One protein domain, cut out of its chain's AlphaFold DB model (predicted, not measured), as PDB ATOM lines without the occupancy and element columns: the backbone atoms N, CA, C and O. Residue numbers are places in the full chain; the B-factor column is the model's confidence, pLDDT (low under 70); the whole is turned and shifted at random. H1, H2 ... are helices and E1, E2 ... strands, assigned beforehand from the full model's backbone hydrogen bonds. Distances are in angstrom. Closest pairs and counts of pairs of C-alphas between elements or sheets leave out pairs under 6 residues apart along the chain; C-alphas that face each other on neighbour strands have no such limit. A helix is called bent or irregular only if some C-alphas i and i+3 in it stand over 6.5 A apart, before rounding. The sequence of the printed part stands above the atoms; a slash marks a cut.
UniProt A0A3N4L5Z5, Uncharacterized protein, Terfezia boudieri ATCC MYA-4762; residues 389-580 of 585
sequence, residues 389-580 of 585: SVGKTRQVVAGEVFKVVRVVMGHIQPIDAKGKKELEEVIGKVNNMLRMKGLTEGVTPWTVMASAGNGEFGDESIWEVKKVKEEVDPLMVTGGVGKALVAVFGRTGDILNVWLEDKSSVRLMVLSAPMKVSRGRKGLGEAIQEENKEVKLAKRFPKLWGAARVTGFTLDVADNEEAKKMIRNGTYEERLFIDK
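This is residues 389 to 580 of the 585 residues of an uncharacterized protein of Terfezia boudieri ATCC MYA-4762 (UniProt A0A3N4L5Z5). A strongly twisted, wholly antiparallel sheet of eight strands curls round helix H2, with the longer helix H1 beside H2 on the same face, over edge strand E3. H4 packs on the opposite face with its residues 560 to 571, and residues 575 to 580, of which 575 to 578 belong to H4, stick out, while H3 only grazes the sheet near E7, far from the E1 and E2 hairpin. The printed part has 192 residues with four named helices and eight named strands, in the order E1 E2 H1 E3 E4 H2 E5 E6 H3 E7 E8 H4; the class is mixed, helices and strands. The sheet is branched at E2, which has three neighbours: E1, E4 and E5. The whole is compact, with a radius of gyration of the C-alphas of 17.3 A, yet elongated in outline, spanning 59 by 36 by 34 A.

Start at Ser 389 and go on to C-alpha 394 at (-49.924, 2.044, -7.863), where E1, residues 394 to 397, begins. Next comes E2, residues 400 to 411, the longest strand at 34.1 A. Find C-alpha 417 at (-31.294, -16.739, 7.401); from there H1, residues 417 to 441, runs 36.2 A. E3 follows at residues 447 to 451, then E4 at 460 to 469, 25.5 A long, which bends by 53 degrees at residue 466. H2 takes residues 474 to 489 and is 22.1 A long. Read on to E5, residues 495 to 502, and E6, residues 505 to 510, then to H3, residues 521 to 531, 16.1 A long. E7 is residues 538 to 540 and E8 residues 553 to 557. H4, residues 560 to 578, spans 29.7 A and ends at C-alpha 578, (-17.639, -31.998, -14.996); it is only just irregular, with C-alphas 570 and 573 6.9 A apart.

Begin at E2: E1 and E5 lie on one side of it and E4 on the other side. Look for N 395 and O 402, 2.8 A apart, in the hairpin of E1 and E2. E2 and E4 show N 407 and O 463 at 2.8 A, and E2 and E5 show N 408 and O 499 at 2.8 A. The hairpin of E3 and E4 has N 464 and O 449 at 2.7 A, and that of E5 and E6 has N 509 and O 498 at 2.8 A. Beyond E6, N 557 and O 506 are 2.9 A apart in E6 and E8, and N 554 and O 539 are 2.9 A apart in the hairpin of E7 and E8. The closest C-alphas of H2 and E5 are those of Thr 478 and Leu 500, 6.5 A. H1 touches H2 with residues 426 to 434 alone, at a steep tilt of 59 degrees, opposite ways; the closest C-alphas are those of Val 430 and Ala 484, 5.5 A. H1 lies over E3 at a height over the sheet of 8.2 A and runs along the strands, at 14 degrees to E3 on the local plane. H4, at a height of 10.3 A, runs along the strands, at 9 degrees to E6 on the local plane. H3 only grazes the sheet, with residues 525 to 529. Every O i to N i+4 pair is within hydrogen-bond range in H2; the counts are 20 of 21 in H1, 6 of 7 in H3 and 9 of 15 in H4.

The two C-alphas farthest apart are those of Gly 399 and Lys 580, 62.2 A. The printed part has no cut. The link from E7 to E8, residues 541 to 552, is long. The mean pLDDT of the printed part is 72.9; look for values under 70 at 77 residues, among them residues 503 to 555 and 569 to 580.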
ATOM      1  N   SER A 389     -51.759   2.492  -0.850       78.50
ATOM      2  CA  SER A 389     -51.557   1.602  -1.996       78.50
ATOM      3  C   SER A 389     -52.882   1.401  -2.726       78.50
ATOM      4  O   SER A 389     -53.857   0.963  -2.117       78.50
ATOM      5  N   VAL A 390     -52.914   1.669  -4.032       78.88
ATOM      6  CA  VAL A 390     -54.095   1.430  -4.870       78.88
ATOM      7  C   VAL A 390     -53.818   0.230  -5.765       78.88
ATOM      8  O   VAL A 390     -53.205   0.329  -6.830       78.88
ATOM      9  N   GLY A 391     -54.253  -0.941  -5.302       81.88
ATOM     10  CA  GLY A 391     -53.930  -2.218  -5.935       81.88
ATOM     11  C   GLY A 391     -52.445  -2.585  -5.806       81.88
ATOM     12  O   GLY A 391     -51.737  -2.092  -4.933       81.88
ATOM     13  N   LYS A 392     -51.967  -3.479  -6.682       82.69
ATOM     14  CA  LYS A 392     -50.596  -4.032  -6.616       82.69
ATOM     15  C   LYS A 392     -49.521  -3.160  -7.278       82.69
ATOM     16  O   LYS A 392     -48.340  -3.404  -7.078       82.69
ATOM     17  N   THR A 393     -49.908  -2.196  -8.117       81.50
ATOM     18  CA  THR A 393     -48.964  -1.493  -9.013       81.50
ATOM     19  C   THR A 393     -48.977   0.019  -8.892       81.50
ATOM     20  O   THR A 393     -48.212   0.671  -9.595       81.50
ATOM     21  N   ARG A 394     -49.837   0.595  -8.051       86.25
ATOM     22  CA  ARG A 394     -49.924   2.044  -7.863       86.25
ATOM     23  C   ARG A 394     -49.917   2.391  -6.381       86.25
ATOM     24  O   ARG A 394     -50.466   1.665  -5.556       86.25
ATOM     25  N   GLN A 395     -49.286   3.504  -6.060       87.19
ATOM     26  CA  GLN A 395     -49.173   4.051  -4.720       87.19
ATOM     27  C   GLN A 395     -49.452   5.546  -4.803       87.19
ATOM     28  O   GLN A 395     -48.844   6.227  -5.620       87.19
ATOM     29  N   VAL A 396     -50.352   6.061  -3.976       83.19
ATOM     30  CA  VAL A 396     -50.567   7.501  -3.851       83.19
ATOM     31  C   VAL A 396     -49.719   7.992  -2.685       83.19
ATOM     32  O   VAL A 396     -49.840   7.484  -1.571       83.19
ATOM     33  N   VAL A 397     -48.827   8.946  -2.946       81.94
ATOM     34  CA  VAL A 397     -47.984   9.577  -1.925       81.94
ATOM     35  C   VAL A 397     -48.150  11.083  -2.064       81.94
ATOM     36  O   VAL A 397     -47.917  11.635  -3.132       81.94
ATOM     37  N   ALA A 398     -48.579  11.751  -0.994       80.00
ATOM     38  CA  ALA A 398     -48.771  13.205  -0.967       80.00
ATOM     39  C   ALA A 398     -49.735  13.762  -2.046       80.00
ATOM     40  O   ALA A 398     -49.587  14.907  -2.471       80.00
ATOM     41  N   GLY A 399     -50.714  12.965  -2.498       78.56
ATOM     42  CA  GLY A 399     -51.656  13.347  -3.564       78.56
ATOM     43  C   GLY A 399     -51.141  13.129  -4.994       78.56
ATOM     44  O   GLY A 399     -51.884  13.353  -5.953       78.56
ATOM     45  N   GLU A 400     -49.905  12.652  -5.149       83.31
ATOM     46  CA  GLU A 400     -49.340  12.222  -6.427       83.31
ATOM     47  C   GLU A 400     -49.457  10.704  -6.589       83.31
ATOM     48  O   GLU A 400     -49.276   9.936  -5.640       83.31
ATOM     49  N   VAL A 401     -49.758  10.264  -7.812       85.44
ATOM     50  CA  VAL A 401     -49.851   8.845  -8.163       85.44
ATOM     51  C   VAL A 401     -48.487   8.363  -8.642       85.44
ATOM     52  O   VAL A 401     -47.962   8.798  -9.664       85.44
ATOM     53  N   PHE A 402     -47.936   7.401  -7.921       90.38
ATOM     54  CA  PHE A 402     -46.723   6.685  -8.274       90.38
ATOM     55  C   PHE A 402     -47.070   5.275  -8.734       90.38
ATOM     56  O   PHE A 402     -48.034   4.662  -8.272       90.38
ATOM     57  N   LYS A 403     -46.246   4.719  -9.617       92.56
ATOM     58  CA  LYS A 403     -46.252   3.289  -9.909       92.56
ATOM     59  C   LYS A 403     -45.259   2.552  -9.018       92.56
ATOM     60  O   LYS A 403     -44.232   3.096  -8.610       92.56
ATOM     61  N   VAL A 404     -45.581   1.302  -8.724       91.25
ATOM     62  CA  VAL A 404     -44.687   0.353  -8.062       91.25
ATOM     63  C   VAL A 404     -44.119  -0.554  -9.140       91.25
ATOM     64  O   VAL A 404     -44.871  -1.195  -9.875       91.25
ATOM     65  N   VAL A 405     -42.796  -0.575  -9.258       91.06
ATOM     66  CA  VAL A 405     -42.082  -1.380 -10.252       91.06
ATOM     67  C   VAL A 405     -41.488  -2.595  -9.553       91.06
ATOM     68  O   VAL A 405     -40.714  -2.440  -8.611       91.06
ATOM     69  N   ARG A 406     -41.840  -3.802 -10.007       89.50
ATOM     70  CA  ARG A 406     -41.297  -5.052  -9.463       89.50
ATOM     71  C   ARG A 406     -40.091  -5.491 -10.284       89.50
ATOM     72  O   ARG A 406     -40.181  -5.719 -11.489       89.50
ATOM     73  N   VAL A 407     -38.953  -5.579  -9.617       89.50
ATOM     74  CA  VAL A 407     -37.686  -6.043 -10.166       89.50
ATOM     75  C   VAL A 407     -37.367  -7.366  -9.496       89.50
ATOM     76  O   VAL A 407     -37.254  -7.438  -8.281       89.50
ATOM     77  N   VAL A 408     -37.228  -8.427 -10.272       85.31
ATOM     78  CA  VAL A 408     -36.857  -9.739  -9.754       85.31
ATOM     79  C   VAL A 408     -35.364  -9.929  -9.963       85.31
ATOM     80  O   VAL A 408     -34.813  -9.578 -11.007       85.31
ATOM     81  N   MET A 409     -34.691 -10.447  -8.947       86.19
ATOM     82  CA  MET A 409     -33.262 -10.708  -8.977       86.19
ATOM     83  C   MET A 409     -33.015 -12.153  -8.567       86.19
ATOM     84  O   MET A 409     -33.387 -12.559  -7.465       86.19
ATOM     85  N   GLY A 410     -32.366 -12.900  -9.457       83.38
ATOM     86  CA  GLY A 410     -31.943 -14.273  -9.206       83.38
ATOM     87  C   GLY A 410     -30.586 -14.312  -8.511       83.38
ATOM     88  O   GLY A 410     -29.652 -13.615  -8.929       83.38
ATOM     89  N   HIS A 411     -30.481 -15.148  -7.480       80.62
ATOM     90  CA  HIS A 411     -29.251 -15.384  -6.720       80.62
ATOM     91  C   HIS A 411     -28.610 -16.713  -7.109       80.62
ATOM     92  O   HIS A 411     -29.315 -17.686  -7.383       80.62
ATOM     93  N   ILE A 412     -27.270 -16.767  -7.141       78.38
ATOM     94  CA  ILE A 412     -26.546 -18.041  -7.351       78.38
ATOM     95  C   ILE A 412     -26.746 -18.975  -6.160       78.38
ATOM     96  O   ILE A 412     -26.870 -20.187  -6.327       78.38
ATOM     97  N   GLN A 413     -26.748 -18.406  -4.959       77.69
ATOM     98  CA  GLN A 413     -26.846 -19.143  -3.709       77.69
ATOM     99  C   GLN A 413     -28.256 -18.992  -3.120       77.69
ATOM    100  O   GLN A 413     -28.855 -17.925  -3.263       77.69
ATOM    101  N   PRO A 414     -28.794 -20.037  -2.466       79.00
ATOM    102  CA  PRO A 414     -30.061 -19.932  -1.746       79.00
ATOM    103  C   PRO A 414     -29.962 -18.882  -0.630       79.00
ATOM    104  O   PRO A 414     -28.919 -18.751   0.017       79.00
ATOM    105  N   ILE A 415     -31.049 -18.143  -0.390       81.31
ATOM    106  CA  ILE A 415     -31.068 -17.074   0.616       81.31
ATOM    107  C   ILE A 415     -31.415 -17.686   1.977       81.31
ATOM    108  O   ILE A 415     -32.580 -17.777   2.371       81.31
ATOM    109  N   ASP A 416     -30.392 -18.101   2.719       84.62
ATOM    110  CA  ASP A 416     -30.557 -18.583   4.089       84.62
ATOM    111  C   ASP A 416     -30.871 -17.434   5.082       84.62
ATOM    112  O   ASP A 416     -30.989 -16.258   4.725       84.62
ATOM    113  N   ALA A 417     -31.027 -17.750   6.372       86.25
ATOM    114  CA  ALA A 417     -31.294 -16.739   7.401       86.25
ATOM    115  C   ALA A 417     -30.177 -15.679   7.521       86.25
ATOM    116  O   ALA A 417     -30.439 -14.557   7.963       86.25
ATOM    117  N   LYS A 418     -28.941 -16.015   7.126       87.12
ATOM    118  CA  LYS A 418     -27.819 -15.072   7.057       87.12
ATOM    119  C   LYS A 418     -27.954 -14.188   5.815       87.12
ATOM    120  O   LYS A 418     -27.884 -12.968   5.943       87.12
ATOM    121  N   GLY A 419     -28.280 -14.782   4.672       84.25
ATOM    122  CA  GLY A 419     -28.582 -14.115   3.413       84.25
ATOM    123  C   GLY A 419     -29.738 -13.124   3.531       84.25
ATOM    124  O   GLY A 419     -29.677 -12.058   2.935       84.25
ATOM    125  N   LYS A 420     -30.755 -13.393   4.364       87.62
ATOM    126  CA  LYS A 420     -31.830 -12.421   4.651       87.62
ATOM    127  C   LYS A 420     -31.312 -11.149   5.331       87.62
ATOM    128  O   LYS A 420     -31.696 -10.056   4.929       87.62
ATOM    129  N   LYS A 421     -30.413 -11.274   6.314       88.06
ATOM    130  CA  LYS A 421     -29.792 -10.110   6.976       88.06
ATOM    131  C   LYS A 421     -28.878  -9.343   6.024       88.06
ATOM    132  O   LYS A 421     -28.893  -8.117   6.012       88.06
ATOM    133  N   GLU A 422     -28.110 -10.064   5.212       88.94
ATOM    134  CA  GLU A 422     -27.272  -9.458   4.173       88.94
ATOM    135  C   GLU A 422     -28.130  -8.717   3.141       88.94
ATOM    136  O   GLU A 422     -27.814  -7.588   2.773       88.94
ATOM    137  N   LEU A 423     -29.268  -9.291   2.742       88.38
ATOM    138  CA  LEU A 423     -30.230  -8.656   1.848       88.38
ATOM    139  C   LEU A 423     -30.792  -7.362   2.453       88.38
ATOM    140  O   LEU A 423     -30.825  -6.346   1.766       88.38
ATOM    141  N   GLU A 424     -31.178  -7.356   3.732       89.69
ATOM    142  CA  GLU A 424     -31.632  -6.145   4.433       89.69
ATOM    143  C   GLU A 424     -30.556  -5.048   4.468       89.69
ATOM    144  O   GLU A 424     -30.838  -3.877   4.192       89.69
ATOM    145  N   GLU A 425     -29.300  -5.420   4.731       92.56
ATOM    146  CA  GLU A 425     -28.173  -4.486   4.706       92.56
ATOM    147  C   GLU A 425     -27.949  -3.905   3.298       92.56
ATOM    148  O   GLU A 425     -27.739  -2.696   3.126       92.56
ATOM    149  N   VAL A 426     -28.046  -4.752   2.270       90.50
ATOM    150  CA  VAL A 426     -27.950  -4.351   0.863       90.50
ATOM    151  C   VAL A 426     -29.088  -3.401   0.496       90.50
ATOM    152  O   VAL A 426     -28.821  -2.380  -0.136       90.50
ATOM    153  N   ILE A 427     -30.332  -3.679   0.907       92.19
ATOM    154  CA  ILE A 427     -31.476  -2.781   0.686       92.19
ATOM    155  C   ILE A 427     -31.171  -1.397   1.267       92.19
ATOM    156  O   ILE A 427     -31.369  -0.389   0.585       92.19
ATOM    157  N   GLY A 428     -30.627  -1.333   2.487       93.44
ATOM    158  CA  GLY A 428     -30.211  -0.077   3.115       93.44
ATOM    159  C   GLY A 428     -29.182   0.692   2.277       93.44
ATOM    160  O   GLY A 428     -29.344   1.891   2.030       93.44
ATOM    161  N   LYS A 429     -28.158  -0.002   1.767       94.94
ATOM    162  CA  LYS A 429     -27.121   0.586   0.900       94.94
ATOM    163  C   LYS A 429     -27.686   1.064  -0.445       94.94
ATOM    164  O   LYS A 429     -27.387   2.184  -0.864       94.94
ATOM    165  N   VAL A 430     -28.530   0.260  -1.094       93.69
ATOM    166  CA  VAL A 430     -29.195   0.605  -2.365       93.69
ATOM    167  C   VAL A 430     -30.107   1.819  -2.187       93.69
ATOM    168  O   VAL A 430     -30.024   2.760  -2.976       93.69
ATOM    169  N   ASN A 431     -30.917   1.855  -1.127       94.81
ATOM    170  CA  ASN A 431     -31.780   2.995  -0.818       94.81
ATOM    171  C   ASN A 431     -30.982   4.271  -0.563       94.81
ATOM    172  O   ASN A 431     -31.362   5.333  -1.049       94.81
ATOM    173  N   ASN A 432     -29.852   4.180   0.141       95.38
ATOM    174  CA  ASN A 432     -28.982   5.333   0.339       95.38
ATOM    175  C   ASN A 432     -28.415   5.850  -0.995       95.38
ATOM    176  O   ASN A 432     -28.434   7.051  -1.254       95.38
ATOM    177  N   MET A 433     -27.974   4.954  -1.884       93.31
ATOM    178  CA  MET A 433     -27.494   5.341  -3.215       93.31
ATOM    179  C   MET A 433     -28.579   6.008  -4.066       93.31
ATOM    180  O   MET A 433     -28.318   7.026  -4.707       93.31
ATOM    181  N   LEU A 434     -29.793   5.453  -4.079       92.12
ATOM    182  CA  LEU A 434     -30.919   6.024  -4.818       92.12
ATOM    183  C   LEU A 434     -31.372   7.356  -4.217       92.12
ATOM    184  O   LEU A 434     -31.698   8.274  -4.967       92.12
ATOM    185  N   ARG A 435     -31.306   7.503  -2.888       93.38
ATOM    186  CA  ARG A 435     -31.533   8.776  -2.197       93.38
ATOM    187  C   ARG A 435     -30.523   9.833  -2.623       93.38
ATOM    188  O   ARG A 435     -30.932  10.920  -3.019       93.38
ATOM    189  N   MET A 436     -29.231   9.513  -2.589       92.81
ATOM    190  CA  MET A 436     -28.181  10.439  -3.019       92.81
ATOM    191  C   MET A 436     -28.346  10.836  -4.485       92.81
ATOM    192  O   MET A 436     -28.227  12.011  -4.813       92.81
ATOM    193  N   LYS A 437     -28.693   9.877  -5.350       91.62
ATOM    194  CA  LYS A 437     -28.964  10.146  -6.761       91.62
ATOM    195  C   LYS A 437     -30.163  11.085  -6.948       91.62
ATOM    196  O   LYS A 437     -30.056  12.059  -7.687       91.62
ATOM    197  N   GLY A 438     -31.270  10.831  -6.248       89.31
ATOM    198  CA  GLY A 438     -32.450  11.699  -6.275       89.31
ATOM    199  C   GLY A 438     -32.134  13.124  -5.820       89.31
ATOM    200  O   GLY A 438     -32.498  14.075  -6.503       89.31
ATOM    201  N   LEU A 439     -31.357  13.278  -4.740       90.06
ATOM    202  CA  LEU A 439     -30.894  14.588  -4.264       90.06
ATOM    203  C   LEU A 439     -30.041  15.322  -5.306       90.06
ATOM    204  O   LEU A 439     -30.210  16.522  -5.489       90.06
ATOM    205  N   THR A 440     -29.147  14.618  -6.008       92.19
ATOM    206  CA  THR A 440     -28.312  15.235  -7.053       92.19
ATOM    207  C   THR A 440     -29.084  15.600  -8.317       92.19
ATOM    208  O   THR A 440     -28.717  16.558  -8.989       92.19
ATOM    209  N   GLU A 441     -30.131  14.845  -8.654       91.19
ATOM    210  CA  GLU A 441     -30.950  15.066  -9.854       91.19
ATOM    211  C   GLU A 441     -32.167  15.969  -9.580       91.19
ATOM    212  O   GLU A 441     -32.872  16.333 -10.516       91.19
ATOM    213  N   GLY A 442     -32.429  16.333  -8.318       91.00
ATOM    214  CA  GLY A 442     -33.630  17.075  -7.924       91.00
ATOM    215  C   GLY A 442     -34.925  16.267  -8.087       91.00
ATOM    216  O   GLY A 442     -35.998  16.841  -8.240       91.00
ATOM    217  N   VAL A 443     -34.837  14.933  -8.083       90.81
ATOM    218  CA  VAL A 443     -35.974  14.022  -8.285       90.81
ATOM    219  C   VAL A 443     -36.310  13.312  -6.976       90.81
ATOM    220  O   VAL A 443     -35.414  12.924  -6.223       90.81
ATOM    221  N   THR A 444     -37.604  13.085  -6.721       88.00
ATOM    222  CA  THR A 444     -38.076  12.288  -5.581       88.00
ATOM    223  C   THR A 444     -37.351  10.940  -5.550       88.00
ATOM    224  O   THR A 444     -37.446  10.169  -6.512       88.00
ATOM    225  N   PRO A 445     -36.608  10.632  -4.475       91.44
ATOM    226  CA  PRO A 445     -35.791   9.435  -4.438       91.44
ATOM    227  C   PRO A 445     -36.667   8.184  -4.389       91.44
ATOM    228  O   PRO A 445     -37.602   8.082  -3.588       91.44
ATOM    229  N   TRP A 446     -36.342   7.213  -5.239       94.62
ATOM    230  CA  TRP A 446     -37.011   5.917  -5.230       94.62
ATOM    231  C   TRP A 446     -36.725   5.187  -3.925       94.62
ATOM    232  O   TRP A 446     -35.617   5.244  -3.392       94.62
ATOM    233  N   THR A 447     -37.736   4.484  -3.423       93.12
ATOM    234  CA  THR A 447     -37.601   3.648  -2.229       93.12
ATOM    235  C   THR A 447     -37.732   2.204  -2.647       93.12
ATOM    236  O   THR A 447     -38.716   1.827  -3.270       93.12
ATOM    237  N   VAL A 448     -36.741   1.394  -2.318       93.94
ATOM    238  CA  VAL A 448     -36.697  -0.014  -2.670       93.94
ATOM    239  C   VAL A 448     -36.944  -0.838  -1.419       93.94
ATOM    240  O   VAL A 448     -36.342  -0.608  -0.371       93.94
ATOM    241  N   MET A 449     -37.842  -1.802  -1.533       92.00
ATOM    242  CA  MET A 449     -38.026  -2.869  -0.558       92.00
ATOM    243  C   MET A 449     -37.682  -4.178  -1.253       92.00
ATOM    244  O   MET A 449     -37.919  -4.297  -2.452       92.00
ATOM    245  N   ALA A 450     -37.152  -5.158  -0.535       91.69
ATOM    246  CA  ALA A 450     -36.991  -6.491  -1.094       91.69
ATOM    247  C   ALA A 450     -37.514  -7.548  -0.135       91.69
ATOM    248  O   ALA A 450     -37.409  -7.412   1.083       91.69
ATOM    249  N   SER A 451     -38.068  -8.602  -0.713       87.25
ATOM    250  CA  SER A 451     -38.477  -9.812  -0.021       87.25
ATOM    251  C   SER A 451     -37.612 -10.966  -0.512       87.25
ATOM    252  O   SER A 451     -37.505 -11.190  -1.722       87.25
ATOM    253  N   ALA A 452     -36.999 -11.691   0.424       84.38
ATOM    254  CA  ALA A 452     -36.331 -12.948   0.108       84.38
ATOM    255  C   ALA A 452     -37.358 -13.982  -0.384       84.38
ATOM    256  O   ALA A 452     -38.491 -14.003   0.102       84.38
ATOM    257  N   GLY A 453     -36.942 -14.826  -1.330       75.94
ATOM    258  CA  GLY A 453     -37.711 -15.980  -1.789       75.94
ATOM    259  C   GLY A 453     -37.904 -17.044  -0.702       75.94
ATOM    260  O   GLY A 453     -37.524 -16.868   0.460       75.94
ATOM    261  N   ASN A 454     -38.521 -18.162  -1.084       74.00
ATOM    262  CA  ASN A 454     -38.935 -19.215  -0.152       74.00
ATOM    263  C   ASN A 454     -37.786 -20.104   0.373       74.00
ATOM    264  O   ASN A 454     -38.050 -20.934   1.242       74.00
ATOM    265  N   GLY A 455     -36.536 -19.929  -0.068       58.69
ATOM    266  CA  GLY A 455     -35.380 -20.682   0.438       58.69
ATOM    267  C   GLY A 455     -34.925 -21.845  -0.456       58.69
ATOM    268  O   GLY A 455     -34.187 -22.710   0.016       58.69
ATOM    269  N   GLU A 456     -35.387 -21.929  -1.708       57.38
ATOM    270  CA  GLU A 456     -35.023 -22.996  -2.649       57.38
ATOM    271  C   GLU A 456     -33.851 -22.582  -3.562       57.38
ATOM    272  O   GLU A 456     -33.638 -21.413  -3.869       57.38
ATOM    273  N   PHE A 457     -33.039 -23.544  -4.016       40.97
ATOM    274  CA  PHE A 457     -31.883 -23.267  -4.882       40.97
ATOM    275  C   PHE A 457     -32.335 -22.565  -6.179       40.97
ATOM    276  O   PHE A 457     -33.164 -23.100  -6.916       40.97
ATOM    277  N   GLY A 458     -31.790 -21.376  -6.460       59.22
ATOM    278  CA  GLY A 458     -32.336 -20.461  -7.472       59.22
ATOM    279  C   GLY A 458     -33.342 -19.448  -6.915       59.22
ATOM    280  O   GLY A 458     -34.149 -18.924  -7.681       59.22
ATOM    281  N   ASP A 459     -33.297 -19.188  -5.605       70.81
ATOM    282  CA  ASP A 459     -34.142 -18.215  -4.925       70.81
ATOM    283  C   ASP A 459     -34.152 -16.865  -5.643       70.81
ATOM    284  O   ASP A 459     -33.134 -16.196  -5.852       70.81
ATOM    285  N   GLU A 460     -35.364 -16.459  -5.992       81.00
ATOM    286  CA  GLU A 460     -35.657 -15.146  -6.524       81.00
ATOM    287  C   GLU A 460     -35.900 -14.205  -5.348       81.00
ATOM    288  O   GLU A 460     -36.753 -14.440  -4.493       81.00
ATOM    289  N   SER A 461     -35.154 -13.109  -5.307       84.06
ATOM    290  CA  SER A 461     -35.531 -11.965  -4.483       84.06
ATOM    291  C   SER A 461     -36.397 -11.029  -5.312       84.06
ATOM    292  O   SER A 461     -36.031 -10.645  -6.427       84.06
ATOM    293  N   ILE A 462     -37.551 -10.661  -4.766       87.44
ATOM    294  CA  ILE A 462     -38.444  -9.686  -5.389       87.44
ATOM    295  C   ILE A 462     -38.136  -8.331  -4.763       87.44
ATOM    296  O   ILE A 462     -38.249  -8.164  -3.552       87.44
ATOM    297  N   TRP A 463     -37.747  -7.375  -5.594       91.44
ATOM    298  CA  TRP A 463     -37.451  -5.999  -5.227       91.44
ATOM    299  C   TRP A 463     -38.582  -5.103  -5.723       91.44
ATOM    300  O   TRP A 463     -38.798  -4.942  -6.922       91.44
ATOM    301  N   GLU A 464     -39.317  -4.500  -4.803       91.25
ATOM    302  CA  GLU A 464     -40.378  -3.552  -5.110       91.25
ATOM    303  C   GLU A 464     -39.841  -2.129  -5.006       91.25
ATOM    304  O   GLU A 464     -39.447  -1.659  -3.936       91.25
ATOM    305  N   VAL A 465     -39.823  -1.432  -6.139       93.62
ATOM    306  CA  VAL A 465     -39.393  -0.042  -6.243       93.62
ATOM    307  C   VAL A 465     -40.624   0.853  -6.196       93.62
ATOM    308  O   VAL A 465     -41.440   0.876  -7.119       93.62
ATOM    309  N   LYS A 466     -40.757   1.583  -5.095       93.56
ATOM    310  CA  LYS A 466     -41.816   2.549  -4.805       93.56
ATOM    311  C   LYS A 466     -41.401   3.968  -5.193       93.56
ATOM    312  O   LYS A 466     -40.216   4.263  -5.371       93.56
ATOM    313  N   LYS A 467     -42.395   4.863  -5.251       92.56
ATOM    314  CA  LYS A 467     -42.239   6.294  -5.586       92.56
ATOM    315  C   LYS A 467     -41.690   6.537  -7.000       92.56
ATOM    316  O   LYS A 467     -40.966   7.498  -7.242       92.56
ATOM    317  N   VAL A 468     -42.033   5.666  -7.950       93.00
ATOM    318  CA  VAL A 468     -41.695   5.849  -9.368       93.00
ATOM    319  C   VAL A 468     -42.798   6.669 -10.031       93.00
ATOM    320  O   VAL A 468     -43.956   6.262 -10.003       93.00
ATOM    321  N   LYS A 469     -42.471   7.822 -10.627       91.88
ATOM    322  CA  LYS A 469     -43.456   8.623 -11.378       91.88
ATOM    323  C   LYS A 469     -44.051   7.805 -12.532       91.88
ATOM    324  O   LYS A 469     -43.351   6.985 -13.131       91.88
ATOM    325  N   GLU A 470     -45.325   8.019 -12.858       88.88
ATOM    326  CA  GLU A 470     -46.025   7.230 -13.889       88.88
ATOM    327  C   GLU A 470     -45.327   7.309 -15.262       88.88
ATOM    328  O   GLU A 470     -45.191   6.289 -15.941       88.88
ATOM    329  N   GLU A 471     -44.758   8.470 -15.589       90.94
ATOM    330  CA  GLU A 471     -44.026   8.770 -16.830       90.94
ATOM    331  C   GLU A 471     -42.672   8.048 -16.969       90.94
ATOM    332  O   GLU A 471     -42.182   7.842 -18.077       90.94
ATOM    333  N   VAL A 472     -42.040   7.644 -15.861       91.12
ATOM    334  CA  VAL A 472     -40.672   7.096 -15.890       91.12
ATOM    335  C   VAL A 472     -40.690   5.673 -16.433       91.12
ATOM    336  O   VAL A 472     -41.253   4.793 -15.792       91.12
ATOM    337  N   ASP A 473     -40.045   5.401 -17.568       88.62
ATOM    338  CA  ASP A 473     -39.950   4.043 -18.128       88.62
ATOM    339  C   ASP A 473     -39.466   3.034 -17.057       88.62
ATOM    340  O   ASP A 473     -38.388   3.230 -16.479       88.62
ATOM    341  N   PRO A 474     -40.222   1.954 -16.772       88.62
ATOM    342  CA  PRO A 474     -39.792   0.899 -15.857       88.62
ATOM    343  C   PRO A 474     -38.375   0.379 -16.136       88.62
ATOM    344  O   PRO A 474     -37.656   0.059 -15.194       88.62
ATOM    345  N   LEU A 475     -37.920   0.380 -17.394       85.00
ATOM    346  CA  LEU A 475     -36.546   0.002 -17.737       85.00
ATOM    347  C   LEU A 475     -35.481   0.921 -17.142       85.00
ATOM    348  O   LEU A 475     -34.407   0.456 -16.754       85.00
ATOM    349  N   MET A 476     -35.757   2.223 -17.073       89.50
ATOM    350  CA  MET A 476     -34.849   3.181 -16.446       89.50
ATOM    351  C   MET A 476     -34.734   2.908 -14.948       89.50
ATOM    352  O   MET A 476     -33.639   3.008 -14.388       89.50
ATOM    353  N   VAL A 477     -35.837   2.490 -14.323       90.00
ATOM    354  CA  VAL A 477     -35.869   2.073 -12.918       90.00
ATOM    355  C   VAL A 477     -35.044   0.811 -12.720       90.00
ATOM    356  O   VAL A 477     -34.117   0.816 -11.911       90.00
ATOM    357  N   THR A 478     -35.299  -0.244 -13.500       88.81
ATOM    358  CA  THR A 478     -34.544  -1.502 -13.414       88.81
ATOM    359  C   THR A 478     -33.058  -1.277 -13.683       88.81
ATOM    360  O   THR A 478     -32.217  -1.831 -12.982       88.81
ATOM    361  N   GLY A 479     -32.704  -0.423 -14.647       88.19
ATOM    362  CA  GLY A 479     -31.314  -0.061 -14.924       88.19
ATOM    363  C   GLY A 479     -30.663   0.734 -13.789       88.19
ATOM    364  O   GLY A 479     -29.488   0.526 -13.489       88.19
ATOM    365  N   GLY A 480     -31.404   1.633 -13.135       90.44
ATOM    366  CA  GLY A 480     -30.930   2.379 -11.967       90.44
ATOM    367  C   GLY A 480     -30.707   1.481 -10.750       90.44
ATOM    368  O   GLY A 480     -29.634   1.522 -10.149       90.44
ATOM    369  N   VAL A 481     -31.681   0.623 -10.440       90.62
ATOM    370  CA  VAL A 481     -31.598  -0.357  -9.348       90.62
ATOM    371  C   VAL A 481     -30.525  -1.400  -9.634       90.62
ATOM    372  O   VAL A 481     -29.700  -1.664  -8.771       90.62
ATOM    373  N   GLY A 482     -30.439  -1.916 -10.862       88.19
ATOM    374  CA  GLY A 482     -29.397  -2.857 -11.275       88.19
ATOM    375  C   GLY A 482     -27.987  -2.284 -11.122       88.19
ATOM    376  O   GLY A 482     -27.100  -2.961 -10.610       88.19
ATOM    377  N   LYS A 483     -27.776  -1.007 -11.476       89.00
ATOM    378  CA  LYS A 483     -26.498  -0.315 -11.221       89.00
ATOM    379  C   LYS A 483     -26.196  -0.194  -9.728       89.00
ATOM    380  O   LYS A 483     -25.044  -0.369  -9.341       89.00
ATOM    381  N   ALA A 484     -27.204   0.104  -8.907       90.50
ATOM    382  CA  ALA A 484     -27.037   0.187  -7.461       90.50
ATOM    383  C   ALA A 484     -26.704  -1.176  -6.843       90.50
ATOM    384  O   ALA A 484     -25.748  -1.282  -6.084       90.50
ATOM    385  N   LEU A 485     -27.411  -2.232  -7.245       87.44
ATOM    386  CA  LEU A 485     -27.149  -3.603  -6.809       87.44
ATOM    387  C   LEU A 485     -25.734  -4.055  -7.180       87.44
ATOM    388  O   LEU A 485     -25.010  -4.552  -6.323       87.44
ATOM    389  N   VAL A 486     -25.296  -3.807  -8.418       85.31
ATOM    390  CA  VAL A 486     -23.928  -4.141  -8.854       85.31
ATOM    391  C   VAL A 486     -22.866  -3.351  -8.086       85.31
ATOM    392  O   VAL A 486     -21.786  -3.873  -7.821       85.31
ATOM    393  N   ALA A 487     -23.152  -2.106  -7.699       87.19
ATOM    394  CA  ALA A 487     -22.241  -1.335  -6.859       87.19
ATOM    395  C   ALA A 487     -22.145  -1.895  -5.428       87.19
ATOM    396  O   ALA A 487     -21.059  -1.871  -4.854       87.19
ATOM    397  N   VAL A 488     -23.252  -2.403  -4.871       87.25
ATOM    398  CA  VAL A 488     -23.320  -2.901  -3.488       87.25
ATOM    399  C   VAL A 488     -22.770  -4.319  -3.342       87.25
ATOM    400  O   VAL A 488     -21.910  -4.536  -2.492       87.25
ATOM    401  N   PHE A 489     -23.225  -5.272  -4.159       81.38
ATOM    402  CA  PHE A 489     -22.711  -6.649  -4.128       81.38
ATOM    403  C   PHE A 489     -21.293  -6.746  -4.706       81.38
ATOM    404  O   PHE A 489     -20.559  -7.695  -4.455       81.38
ATOM    405  N   GLY A 490     -20.855  -5.738  -5.461       73.19
ATOM    406  CA  GLY A 490     -19.528  -5.736  -6.053       73.19
ATOM    407  C   GLY A 490     -19.360  -6.842  -7.098       73.19
ATOM    408  O   GLY A 490     -20.292  -7.242  -7.789       73.19
ATOM    409  N   ARG A 491     -18.117  -7.306  -7.269       64.19
ATOM    410  CA  ARG A 491     -17.738  -8.295  -8.296       64.19
ATOM    411  C   ARG A 491     -17.868  -9.746  -7.826       64.19
ATOM    412  O   ARG A 491     -17.330 -10.619  -8.499       64.19
ATOM    413  N   THR A 492     -18.486 -10.008  -6.676       59.38
ATOM    414  CA  THR A 492     -18.451 -11.338  -6.039       59.38
ATOM    415  C   THR A 492     -19.174 -12.418  -6.839       59.38
ATOM    416  O   THR A 492     -18.970 -13.596  -6.579       59.38
ATOM    417  N   GLY A 493     -19.920 -12.043  -7.882       61.88
ATOM    418  CA  GLY A 493     -20.585 -12.990  -8.772       61.88
ATOM    419  C   GLY A 493     -21.919 -13.483  -8.226       61.88
ATOM    420  O   GLY A 493     -22.609 -14.191  -8.937       61.88
ATOM    421  N   ASP A 494     -22.331 -13.051  -7.033       69.62
ATOM    422  CA  ASP A 494     -23.534 -13.555  -6.354       69.62
ATOM    423  C   ASP A 494     -24.849 -13.187  -7.071       69.62
ATOM    424  O   ASP A 494     -25.882 -13.824  -6.858       69.62
ATOM    425  N   ILE A 495     -24.803 -12.198  -7.974       72.06
ATOM    426  CA  ILE A 495     -25.930 -11.808  -8.824       72.06
ATOM    427  C   ILE A 495     -25.892 -12.585 -10.144       72.06
ATOM    428  O   ILE A 495     -25.025 -12.337 -10.988       72.06
ATOM    429  N   LEU A 496     -26.892 -13.440 -10.370       64.44
ATOM    430  CA  LEU A 496     -27.102 -14.079 -11.672       64.44
ATOM    431  C   LEU A 496     -27.674 -13.074 -12.667       64.44
ATOM    432  O   LEU A 496     -27.031 -12.714 -13.654       64.44
ATOM    433  N   ASN A 497     -28.896 -12.618 -12.392       75.44
ATOM    434  CA  ASN A 497     -29.724 -11.889 -13.342       75.44
ATOM    435  C   ASN A 497     -30.646 -10.912 -12.614       75.44
ATOM    436  O   ASN A 497     -31.055 -11.160 -11.481       75.44
ATOM    437  N   VAL A 498     -31.009  -9.826 -13.295       79.44
ATOM    438  CA  VAL A 498     -32.005  -8.853 -12.833       79.44
ATOM    439  C   VAL A 498     -33.035  -8.692 -13.941       79.44
ATOM    440  O   VAL A 498     -32.669  -8.399 -15.074       79.44
ATOM    441  N   TRP A 499     -34.317  -8.866 -13.661       82.38
ATOM    442  CA  TRP A 499     -35.368  -8.680 -14.655       82.38
ATOM    443  C   TRP A 499     -36.525  -7.855 -14.137       82.38
ATOM    444  O   TRP A 499     -36.769  -7.748 -12.940       82.38
ATOM    445  N   LEU A 500     -37.211  -7.218 -15.072       84.81
ATOM    446  CA  LEU A 500     -38.421  -6.468 -14.803       84.81
ATOM    447  C   LEU A 500     -39.623  -7.390 -15.004       84.81
ATOM    448  O   LEU A 500     -39.779  -7.959 -16.087       84.81
ATOM    449  N   GLU A 501     -40.474  -7.490 -13.988       78.06
ATOM    450  CA  GLU A 501     -41.786  -8.120 -14.099       78.06
ATOM    451  C   GLU A 501     -42.818  -7.023 -14.406       78.06
ATOM    452  O   GLU A 501     -43.237  -6.280 -13.515       78.06
ATOM    453  N   ASP A 502     -43.194  -6.879 -15.680       73.62
ATOM    454  CA  ASP A 502     -44.346  -6.068 -16.084       73.62
ATOM    455  C   ASP A 502     -45.540  -6.992 -16.371       73.62
ATOM    456  O   ASP A 502     -45.361  -8.119 -16.835       73.62
ATOM    457  N   LYS A 503     -46.774  -6.528 -16.117       66.38
ATOM    458  CA  LYS A 503     -48.012  -7.339 -16.173       66.38
ATOM    459  C   LYS A 503     -48.211  -8.086 -17.502       66.38
ATOM    460  O   LYS A 503     -49.012  -9.014 -17.552       66.38
ATOM    461  N   SER A 504     -47.551  -7.651 -18.575       58.44
ATOM    462  CA  SER A 504     -47.697  -8.190 -19.933       58.44
ATOM    463  C   SER A 504     -46.398  -8.658 -20.592       58.44
ATOM    464  O   SER A 504     -46.450  -9.120 -21.728       58.44
ATOM    465  N   SER A 505     -45.243  -8.495 -19.944       63.09
ATOM    466  CA  SER A 505     -43.953  -8.895 -20.515       63.09
ATOM    467  C   SER A 505     -42.872  -8.927 -19.449       63.09
ATOM    468  O   SER A 505     -42.804  -8.029 -18.609       63.09
ATOM    469  N   VAL A 506     -41.966  -9.896 -19.541       65.50
ATOM    470  CA  VAL A 506     -40.770  -9.936 -18.700       65.50
ATOM    471  C   VAL A 506     -39.574  -9.465 -19.510       65.50
ATOM    472  O   VAL A 506     -39.310  -9.972 -20.599       65.50
ATOM    473  N   ARG A 507     -38.838  -8.483 -18.981       68.12
ATOM    474  CA  ARG A 507     -37.586  -8.020 -19.594       68.12
ATOM    475  C   ARG A 507     -36.400  -8.481 -18.776       68.12
ATOM    476  O   ARG A 507     -36.129  -7.931 -17.709       68.12
ATOM    477  N   LEU A 508     -35.688  -9.473 -19.297       67.38
ATOM    478  CA  LEU A 508     -34.550 -10.092 -18.625       67.38
ATOM    479  C   LEU A 508     -33.260  -9.319 -18.898       67.38
ATOM    480  O   LEU A 508     -32.880  -9.189 -20.059       67.38
ATOM    481  N   MET A 509     -32.573  -8.840 -17.853       64.19
ATOM    482  CA  MET A 509     -31.178  -8.392 -17.942       64.19
ATOM    483  C   MET A 509     -30.252  -9.465 -17.375       64.19
ATOM    484  O   MET A 509     -30.197  -9.711 -16.168       64.19
ATOM    485  N   VAL A 510     -29.482 -10.076 -18.270       63.22
ATOM    486  CA  VAL A 510     -28.454 -11.052 -17.899       63.22
ATOM    487  C   VAL A 510     -27.156 -10.311 -17.612       63.22
ATOM    488  O   VAL A 510     -26.603  -9.674 -18.513       63.22
ATOM    489  N   LEU A 511     -26.684 -10.352 -16.363       58.22
ATOM    490  CA  LEU A 511     -25.460  -9.652 -15.945       58.22
ATOM    491  C   LEU A 511     -24.212 -10.522 -16.109       58.22
ATOM    492  O   LEU A 511     -23.120  -9.990 -16.289       58.22
ATOM    493  N   SER A 512     -24.372 -11.844 -16.122       54.44
ATOM    494  CA  SER A 512     -23.249 -12.777 -16.134       54.44
ATOM    495  C   SER A 512     -23.628 -14.042 -16.904       54.44
ATOM    496  O   SER A 512     -24.001 -15.044 -16.310       54.44
ATOM    497  N   ALA A 513     -23.556 -14.019 -18.238       47.84
ATOM    498  CA  ALA A 513     -23.604 -15.265 -19.002       47.84
ATOM    499  C   ALA A 513     -22.194 -15.889 -19.022       47.84
ATOM    500  O   ALA A 513     -21.251 -15.195 -19.429       47.84
ATOM    501  N   PRO A 514     -22.008 -17.161 -18.620       42.03
ATOM    502  CA  PRO A 514     -20.757 -17.870 -18.855       42.03
ATOM    503  C   PRO A 514     -20.561 -17.997 -20.367       42.03
ATOM    504  O   PRO A 514     -21.278 -18.705 -21.064       42.03
ATOM    505  N   MET A 515     -19.622 -17.227 -20.912       49.88
ATOM    506  CA  MET A 515     -19.439 -17.130 -22.354       49.88
ATOM    507  C   MET A 515     -18.351 -18.081 -22.847       49.88
ATOM    508  O   MET A 515     -17.174 -17.899 -22.526       49.88
ATOM    509  N   LYS A 516     -18.709 -18.997 -23.756       51.56
ATOM    510  CA  LYS A 516     -17.759 -19.491 -24.766       51.56
ATOM    511  C   LYS A 516     -17.253 -18.274 -25.550       51.56
ATOM    512  O   LYS A 516     -18.041 -17.461 -26.032       51.56
ATOM    513  N   VAL A 517     -15.933 -18.103 -25.638       46.69
ATOM    514  CA  VAL A 517     -15.290 -16.918 -26.231       46.69
ATOM    515  C   VAL A 517     -15.527 -16.887 -27.747       46.69
ATOM    516  O   VAL A 517     -14.690 -17.326 -28.532       46.69
ATOM    517  N   SER A 518     -16.666 -16.357 -28.191       51.00
ATOM    518  CA  SER A 518     -16.903 -16.089 -29.608       51.00
ATOM    519  C   SER A 518     -16.078 -14.867 -30.043       51.00
ATOM    520  O   SER A 518     -16.136 -13.777 -29.462       51.00
ATOM    521  N   ARG A 519     -15.227 -15.046 -31.064       52.56
ATOM    522  CA  ARG A 519     -14.380 -13.973 -31.611       52.56
ATOM    523  C   ARG A 519     -15.242 -12.960 -32.373       52.56
ATOM    524  O   ARG A 519     -15.486 -13.106 -33.563       52.56
ATOM    525  N   GLY A 520     -15.636 -11.879 -31.702       57.91
ATOM    526  CA  GLY A 520     -16.137 -10.658 -32.347       57.91
ATOM    527  C   GLY A 520     -17.578 -10.271 -32.002       57.91
ATOM    528  O   GLY A 520     -18.357 -11.046 -31.462       57.91
ATOM    529  N   ARG A 521     -17.941  -9.013 -32.303       49.09
ATOM    530  CA  ARG A 521     -19.234  -8.415 -31.905       49.09
ATOM    531  C   ARG A 521     -20.448  -9.032 -32.601       49.09
ATOM    532  O   ARG A 521     -21.518  -9.011 -32.006       49.09
ATOM    533  N   LYS A 522     -20.270  -9.503 -33.836       64.44
ATOM    534  CA  LYS A 522     -21.326 -10.066 -34.684       64.44
ATOM    535  C   LYS A 522     -21.611 -11.527 -34.315       64.44
ATOM    536  O   LYS A 522     -22.737 -11.828 -33.947       64.44
ATOM    537  N   GLY A 523     -20.563 -12.354 -34.235       65.75
ATOM    538  CA  GLY A 523     -20.685 -13.761 -33.827       65.75
ATOM    539  C   GLY A 523     -21.247 -13.952 -32.415       65.75
ATOM    540  O   GLY A 523     -21.897 -14.948 -32.141       65.75
ATOM    541  N   LEU A 524     -21.067 -12.966 -31.531       53.81
ATOM    542  CA  LEU A 524     -21.700 -12.954 -30.213       53.81
ATOM    543  C   LEU A 524     -23.232 -12.835 -30.276       53.81
ATOM    544  O   LEU A 524     -23.930 -13.532 -29.552       53.81
ATOM    545  N   GLY A 525     -23.750 -11.926 -31.108       57.94
ATOM    546  CA  GLY A 525     -25.198 -11.757 -31.265       57.94
ATOM    547  C   GLY A 525     -25.835 -12.958 -31.960       57.94
ATOM    548  O   GLY A 525     -26.910 -13.390 -31.560       57.94
ATOM    549  N   GLU A 526     -25.130 -13.520 -32.944       66.56
ATOM    550  CA  GLU A 526     -25.559 -14.706 -33.689       66.56
ATOM    551  C   GLU A 526     -25.591 -15.954 -32.799       66.56
ATOM    552  O   GLU A 526     -26.606 -16.634 -32.796       66.56
ATOM    553  N   ALA A 527     -24.570 -16.204 -31.968       64.06
ATOM    554  CA  ALA A 527     -24.560 -17.351 -31.051       64.06
ATOM    555  C   ALA A 527     -25.722 -17.311 -30.040       64.06
ATOM    556  O   ALA A 527     -26.364 -18.323 -29.788       64.06
ATOM    557  N   ILE A 528     -26.047 -16.125 -29.510       56.56
ATOM    558  CA  ILE A 528     -27.162 -15.960 -28.565       56.56
ATOM    559  C   ILE A 528     -28.512 -16.167 -29.259       56.56
ATOM    560  O   ILE A 528     -29.393 -16.801 -28.682       56.56
ATOM    561  N   GLN A 529     -28.683 -15.650 -30.482       61.03
ATOM    562  CA  GLN A 529     -29.890 -15.891 -31.282       61.03
ATOM    563  C   GLN A 529     -30.013 -17.355 -31.726       61.03
ATOM    564  O   GLN A 529     -31.121 -17.878 -31.802       61.03
ATOM    565  N   GLU A 530     -28.895 -18.019 -32.017       68.06
ATOM    566  CA  GLU A 530     -28.856 -19.417 -32.444       68.06
ATOM    567  C   GLU A 530     -29.203 -20.375 -31.300       68.06
ATOM    568  O   GLU A 530     -30.009 -21.287 -31.500       68.06
ATOM    569  N   GLU A 531     -28.663 -20.134 -30.100       54.62
ATOM    570  CA  GLU A 531     -29.008 -20.884 -28.885       54.62
ATOM    571  C   GLU A 531     -30.435 -20.577 -28.403       54.62
ATOM    572  O   GLU A 531     -31.086 -21.442 -27.821       54.62
ATOM    573  N   ASN A 532     -30.965 -19.381 -28.697       52.81
ATOM    574  CA  ASN A 532     -32.279 -18.932 -28.231       52.81
ATOM    575  C   ASN A 532     -33.184 -18.468 -29.383       52.81
ATOM    576  O   ASN A 532     -33.613 -17.313 -29.427       52.81
ATOM    577  N   LYS A 533     -33.531 -19.385 -30.296       60.50
ATOM    578  CA  LYS A 533     -34.398 -19.114 -31.468       60.50
ATOM    579  C   LYS A 533     -35.783 -18.544 -31.117       60.50
ATOM    580  O   LYS A 533     -36.462 -18.011 -31.991       60.50
ATOM    581  N   GLU A 534     -36.203 -18.663 -29.860       50.84
ATOM    582  CA  GLU A 534     -37.475 -18.149 -29.338       50.84
ATOM    583  C   GLU A 534     -37.410 -16.649 -28.961       50.84
ATOM    584  O   GLU A 534     -38.443 -15.983 -28.891       50.84
ATOM    585  N   VAL A 535     -36.212 -16.065 -28.804       52.19
ATOM    586  CA  VAL A 535     -36.035 -14.643 -28.455       52.19
ATOM    587  C   VAL A 535     -36.284 -13.757 -29.674       52.19
ATOM    588  O   VAL A 535     -35.483 -13.707 -30.608       52.19
ATOM    589  N   LYS A 536     -37.358 -12.965 -29.633       49.78
ATOM    590  CA  LYS A 536     -37.740 -12.078 -30.746       49.78
ATOM    591  C   LYS A 536     -36.887 -10.809 -30.851       49.78
ATOM    592  O   LYS A 536     -36.670 -10.329 -31.960       49.78
ATOM    593  N   LEU A 537     -36.388 -10.272 -29.734       51.22
ATOM    594  CA  LEU A 537     -35.583  -9.044 -29.695       51.22
ATOM    595  C   LEU A 537     -34.540  -9.121 -28.569       51.22
ATOM    596  O   LEU A 537     -34.884  -9.089 -27.391       51.22
ATOM    597  N   ALA A 538     -33.259  -9.190 -28.938       47.16
ATOM    598  CA  ALA A 538     -32.140  -9.047 -28.010       47.16
ATOM    599  C   ALA A 538     -31.488  -7.672 -28.212       47.16
ATOM    600  O   ALA A 538     -30.792  -7.444 -29.206       47.16
ATOM    601  N   LYS A 539     -31.698  -6.733 -27.281       49.66
ATOM    602  CA  LYS A 539     -31.022  -5.426 -27.321       49.66
ATOM    603  C   LYS A 539     -29.762  -5.491 -26.465       49.66
ATOM    604  O   LYS A 539     -29.813  -5.729 -25.261       49.66
ATOM    605  N   ARG A 540     -28.603  -5.286 -27.090       42.31
ATOM    606  CA  ARG A 540     -27.317  -5.205 -26.389       42.31
ATOM    607  C   ARG A 540     -27.127  -3.805 -25.808       42.31
ATOM    608  O   ARG A 540     -27.292  -2.824 -26.531       42.31
ATOM    609  N   PHE A 541     -26.667  -3.703 -24.563       43.88
ATOM    610  CA  PHE A 541     -26.157  -2.435 -24.033       43.88
ATOM    611  C   PHE A 541     -24.704  -2.205 -24.490       43.88
ATOM    612  O   PHE A 541     -23.828  -3.039 -24.224       43.88
ATOM    613  N   PRO A 542     -24.386  -1.094 -25.182       35.25
ATOM    614  CA  PRO A 542     -23.006  -0.764 -25.495       35.25
ATOM    615  C   PRO A 542     -22.312  -0.124 -24.276       35.25
ATOM    616  O   PRO A 542     -22.563   1.026 -23.950       35.25
ATOM    617  N   LYS A 543     -21.347  -0.872 -23.715       42.62
ATOM    618  CA  LYS A 543     -20.236  -0.473 -22.815       42.62
ATOM    619  C   LYS A 543     -20.495  -0.329 -21.300       42.62
ATOM    620  O   LYS A 543     -21.326   0.445 -20.851       42.62
ATOM    621  N   LEU A 544     -19.594  -1.014 -20.576       36.91
ATOM    622  CA  LEU A 544     -18.978  -0.712 -19.275       36.91
ATOM    623  C   LEU A 544     -19.938  -0.317 -18.148       36.91
ATOM    624  O   LEU A 544     -20.142   0.856 -17.844       36.91
ATOM    625  N   TRP A 545     -20.435  -1.335 -17.450       40.72
ATOM    626  CA  TRP A 545     -20.895  -1.183 -16.073       40.72
ATOM    627  C   TRP A 545     -19.643  -0.996 -15.197       40.72
ATOM    628  O   TRP A 545     -19.041  -1.950 -14.705       40.72
ATOM    629  N   GLY A 546     -19.153   0.248 -15.125       49.28
ATOM    630  CA  GLY A 546     -17.881   0.581 -14.479       49.28
ATOM    631  C   GLY A 546     -16.666  -0.028 -15.196       49.28
ATOM    632  O   GLY A 546     -16.600  -0.058 -16.419       49.28
ATOM    633  N   ALA A 547     -15.680  -0.524 -14.444       37.69
ATOM    634  CA  ALA A 547     -14.475  -1.152 -15.007       37.69
ATOM    635  C   ALA A 547     -14.697  -2.587 -15.541       37.69
ATOM    636  O   ALA A 547     -13.764  -3.198 -16.064       37.69
ATOM    637  N   ALA A 548     -15.902  -3.152 -15.404       39.75
ATOM    638  CA  ALA A 548     -16.186  -4.530 -15.784       39.75
ATOM    639  C   ALA A 548     -16.590  -4.643 -17.264       39.75
ATOM    640  O   ALA A 548     -17.477  -3.939 -17.753       39.75
ATOM    641  N   ARG A 549     -15.966  -5.582 -17.988       44.31
ATOM    642  CA  ARG A 549     -16.372  -5.999 -19.341       44.31
ATOM    643  C   ARG A 549     -17.593  -6.926 -19.280       44.31
ATOM    644  O   ARG A 549     -17.547  -8.040 -19.780       44.31
ATOM    645  N   VAL A 550     -18.676  -6.468 -18.664       45.50
ATOM    646  CA  VAL A 550     -19.951  -7.186 -18.683       45.50
ATOM    647  C   VAL A 550     -20.701  -6.802 -19.955       45.50
ATOM    648  O   VAL A 550     -21.004  -5.629 -20.188       45.50
ATOM    649  N   THR A 551     -20.961  -7.779 -20.820       51.50
ATOM    650  CA  THR A 551     -21.912  -7.638 -21.927       51.50
ATOM    651  C   THR A 551     -23.272  -8.124 -21.462       51.50
ATOM    652  O   THR A 551     -23.533  -9.318 -21.506       51.50
ATOM    653  N   GLY A 552     -24.117  -7.193 -21.017       54.28
ATOM    654  CA  GLY A 552     -25.518  -7.484 -20.731       54.28
ATOM    655  C   GLY A 552     -26.385  -7.458 -21.991       54.28
ATOM    656  O   GLY A 552     -26.128  -6.684 -22.925       54.28
ATOM    657  N   PHE A 553     -27.427  -8.284 -21.987       62.69
ATOM    658  CA  PHE A 553     -28.474  -8.334 -23.008       62.69
ATOM    659  C   PHE A 553     -29.828  -8.116 -22.344       62.69
ATOM    660  O   PHE A 553     -30.039  -8.580 -21.226       62.69
ATOM    661  N   THR A 554     -30.721  -7.407 -23.032       61.06
ATOM    662  CA  THR A 554     -32.140  -7.355 -22.682       61.06
ATOM    663  C   THR A 554     -32.905  -8.250 -23.634       61.06
ATOM    664  O   THR A 554     -32.762  -8.092 -24.849       61.06
ATOM    665  N   LEU A 555     -33.689  -9.167 -23.083       69.88
ATOM    666  CA  LEU A 555     -34.551 -10.073 -23.835       69.88
ATOM    667  C   LEU A 555     -36.000  -9.737 -23.486       69.88
ATOM    668  O   LEU A 555     -36.331  -9.653 -22.302       69.88
ATOM    669  N   ASP A 556     -36.831  -9.523 -24.503       70.12
ATOM    670  CA  ASP A 556     -38.285  -9.478 -24.336       70.12
ATOM    671  C   ASP A 556     -38.807 -10.919 -24.285       70.12
ATOM    672  O   ASP A 556     -38.664 -11.663 -25.260       70.12
ATOM    673  N   VAL A 557     -39.397 -11.300 -23.154       71.94
ATOM    674  CA  VAL A 557     -39.938 -12.638 -22.897       71.94
ATOM    675  C   VAL A 557     -41.443 -12.533 -22.628       71.94
ATOM    676  O   VAL A 557     -41.897 -11.535 -22.054       71.94
ATOM    677  N   ALA A 558     -42.236 -13.510 -23.085       70.75
ATOM    678  CA  ALA A 558     -43.695 -13.422 -23.027       70.75
ATOM    679  C   ALA A 558     -44.218 -13.466 -21.586       70.75
ATOM    680  O   ALA A 558     -45.149 -12.734 -21.254       70.75
ATOM    681  N   ASP A 559     -43.598 -14.281 -20.730       74.88
ATOM    682  CA  ASP A 559     -43.967 -14.425 -19.325       74.88
ATOM    683  C   ASP A 559     -42.775 -14.813 -18.421       74.88
ATOM    684  O   ASP A 559     -41.641 -15.012 -18.868       74.88
ATOM    685  N   ASN A 560     -43.032 -14.861 -17.109       70.31
ATOM    686  CA  ASN A 560     -42.029 -15.164 -16.087       70.31
ATOM    687  C   ASN A 560     -41.547 -16.625 -16.156       70.31
ATOM    688  O   ASN A 560     -40.378 -16.901 -15.898       70.31
ATOM    689  N   GLU A 561     -42.399 -17.567 -16.561       77.12
ATOM    690  CA  GLU A 561     -42.014 -18.978 -16.672       77.12
ATOM    691  C   GLU A 561     -41.086 -19.221 -17.867       77.12
ATOM    692  O   GLU A 561     -40.111 -19.965 -17.759       77.12
ATOM    693  N   GLU A 562     -41.317 -18.537 -18.986       76.00
ATOM    694  CA  GLU A 562     -40.423 -18.544 -20.139       76.00
ATOM    695  C   GLU A 562     -39.077 -17.884 -19.792       76.00
ATOM    696  O   GLU A 562     -38.023 -18.419 -20.146       76.00
ATOM    697  N   ALA A 563     -39.076 -16.800 -19.006       69.75
ATOM    698  CA  ALA A 563     -37.838 -16.177 -18.535       69.75
ATOM    699  C   ALA A 563     -37.042 -17.133 -17.629       69.75
ATOM    700  O   ALA A 563     -35.845 -17.341 -17.842       69.75
ATOM    701  N   LYS A 564     -37.712 -17.798 -16.677       70.75
ATOM    702  CA  LYS A 564     -37.113 -18.844 -15.832       70.75
ATOM    703  C   LYS A 564     -36.570 -20.003 -16.660       70.75
ATOM    704  O   LYS A 564     -35.460 -20.470 -16.406       70.75
ATOM    705  N   LYS A 565     -37.323 -20.465 -17.661       77.50
ATOM    706  CA  LYS A 565     -36.906 -21.535 -18.576       77.50
ATOM    707  C   LYS A 565     -35.644 -21.140 -19.343       77.50
ATOM    708  O   LYS A 565     -34.723 -21.947 -19.411       77.50
ATOM    709  N   MET A 566     -35.560 -19.911 -19.854       69.31
ATOM    710  CA  MET A 566     -34.355 -19.397 -20.518       69.31
ATOM    711  C   MET A 566     -33.148 -19.359 -19.580       69.31
ATOM    712  O   MET A 566     -32.071 -19.820 -19.955       69.31
ATOM    713  N   ILE A 567     -33.326 -18.873 -18.348       67.94
ATOM    714  CA  ILE A 567     -32.248 -18.822 -17.349       67.94
ATOM    715  C   ILE A 567     -31.751 -20.232 -17.019       67.94
ATOM    716  O   ILE A 567     -30.543 -20.476 -17.055       67.94
ATOM    717  N   ARG A 568     -32.669 -21.168 -16.740       70.62
ATOM    718  CA  ARG A 568     -32.334 -22.572 -16.456       70.62
ATOM    719  C   ARG A 568     -31.604 -23.193 -17.643       70.62
ATOM    720  O   ARG A 568     -30.511 -23.721 -17.481       70.62
ATOM    721  N   ASN A 569     -32.153 -23.077 -18.850       69.56
ATOM    722  CA  ASN A 569     -31.575 -23.693 -20.045       69.56
ATOM    723  C   ASN A 569     -30.194 -23.125 -20.406       69.56
ATOM    724  O   ASN A 569     -29.331 -23.890 -20.828       69.56
ATOM    725  N   GLY A 570     -29.952 -21.827 -20.192       61.88
ATOM    726  CA  GLY A 570     -28.645 -21.201 -20.419       61.88
ATOM    727  C   GLY A 570     -27.580 -21.546 -19.367       61.88
ATOM    728  O   GLY A 570     -26.389 -21.462 -19.650       61.88
ATOM    729  N   THR A 571     -27.985 -21.965 -18.162       45.97
ATOM    730  CA  THR A 571     -27.072 -22.414 -17.089       45.97
ATOM    731  C   THR A 571     -26.805 -23.927 -17.107       45.97
ATOM    732  O   THR A 571     -25.853 -24.390 -16.482       45.97
ATOM    733  N   TYR A 572     -27.566 -24.715 -17.878       34.12
ATOM    734  CA  TYR A 572     -27.419 -26.178 -17.933       34.12
ATOM    735  C   TYR A 572     -26.171 -26.696 -18.679       34.12
ATOM    736  O   TYR A 572     -25.909 -27.899 -18.631       34.12
ATOM    737  N   GLU A 573     -25.348 -25.848 -19.309       41.59
ATOM    738  CA  GLU A 573     -24.098 -26.322 -19.934       41.59
ATOM    739  C   GLU A 573     -22.979 -26.661 -18.928       41.59
ATOM    740  O   GLU A 573     -22.027 -27.354 -19.293       41.59
ATOM    741  N   GLU A 574     -23.086 -26.274 -17.651       39.53
ATOM    742  CA  GLU A 574     -22.017 -26.532 -16.673       39.53
ATOM    743  C   GLU A 574     -21.957 -28.004 -16.206       39.53
ATOM    744  O   GLU A 574     -20.885 -28.510 -15.869       39.53
ATOM    745  N   ARG A 575     -23.059 -28.769 -16.310       37.12
ATOM    746  CA  ARG A 575     -23.045 -30.224 -16.024       37.12
ATOM    747  C   ARG A 575     -22.346 -31.063 -17.097       37.12
ATOM    748  O   ARG A 575     -21.878 -32.152 -16.789       37.12
ATOM    749  N   LEU A 576     -22.193 -30.563 -18.325       38.22
ATOM    750  CA  LEU A 576     -21.481 -31.291 -19.388       38.22
ATOM    751  C   LEU A 576     -19.953 -31.145 -19.316       38.22
ATOM    752  O   LEU A 576     -19.243 -31.856 -20.031       38.22
ATOM    753  N   PHE A 577     -19.437 -30.252 -18.464       39.50
ATOM    754  CA  PHE A 577     -17.996 -30.038 -18.305       39.50
ATOM    755  C   PHE A 577     -17.372 -30.825 -17.145       39.50
ATOM    756  O   PHE A 577     -16.189 -31.156 -17.224       39.50
ATOM    757  N   ILE A 578     -18.149 -31.192 -16.120       43.12
ATOM    758  CA  ILE A 578     -17.639 -31.998 -14.996       43.12
ATOM    759  C   ILE A 578     -17.534 -33.483 -15.389       43.12
ATOM    760  O   ILE A 578     -16.531 -34.125 -15.080       43.12
ATOM    761  N   ASP A 579     -18.459 -34.002 -16.203       43.00
ATOM    762  CA  ASP A 579     -18.425 -35.410 -16.637       43.00
ATOM    763  C   ASP A 579     -17.392 -35.712 -17.741       43.00
ATOM    764  O   ASP A 579     -17.106 -36.874 -18.024       43.00
ATOM    765  N   LYS A 580     -16.768 -34.694 -18.355       45.78
ATOM    766  CA  LYS A 580     -15.743 -34.894 -19.403       45.78
ATOM    767  C   LYS A 580     -14.294 -34.876 -18.913       45.78
ATOM    768  O   LYS A 580     -13.410 -35.198 -19.703       45.78
TER     769      LYS A 580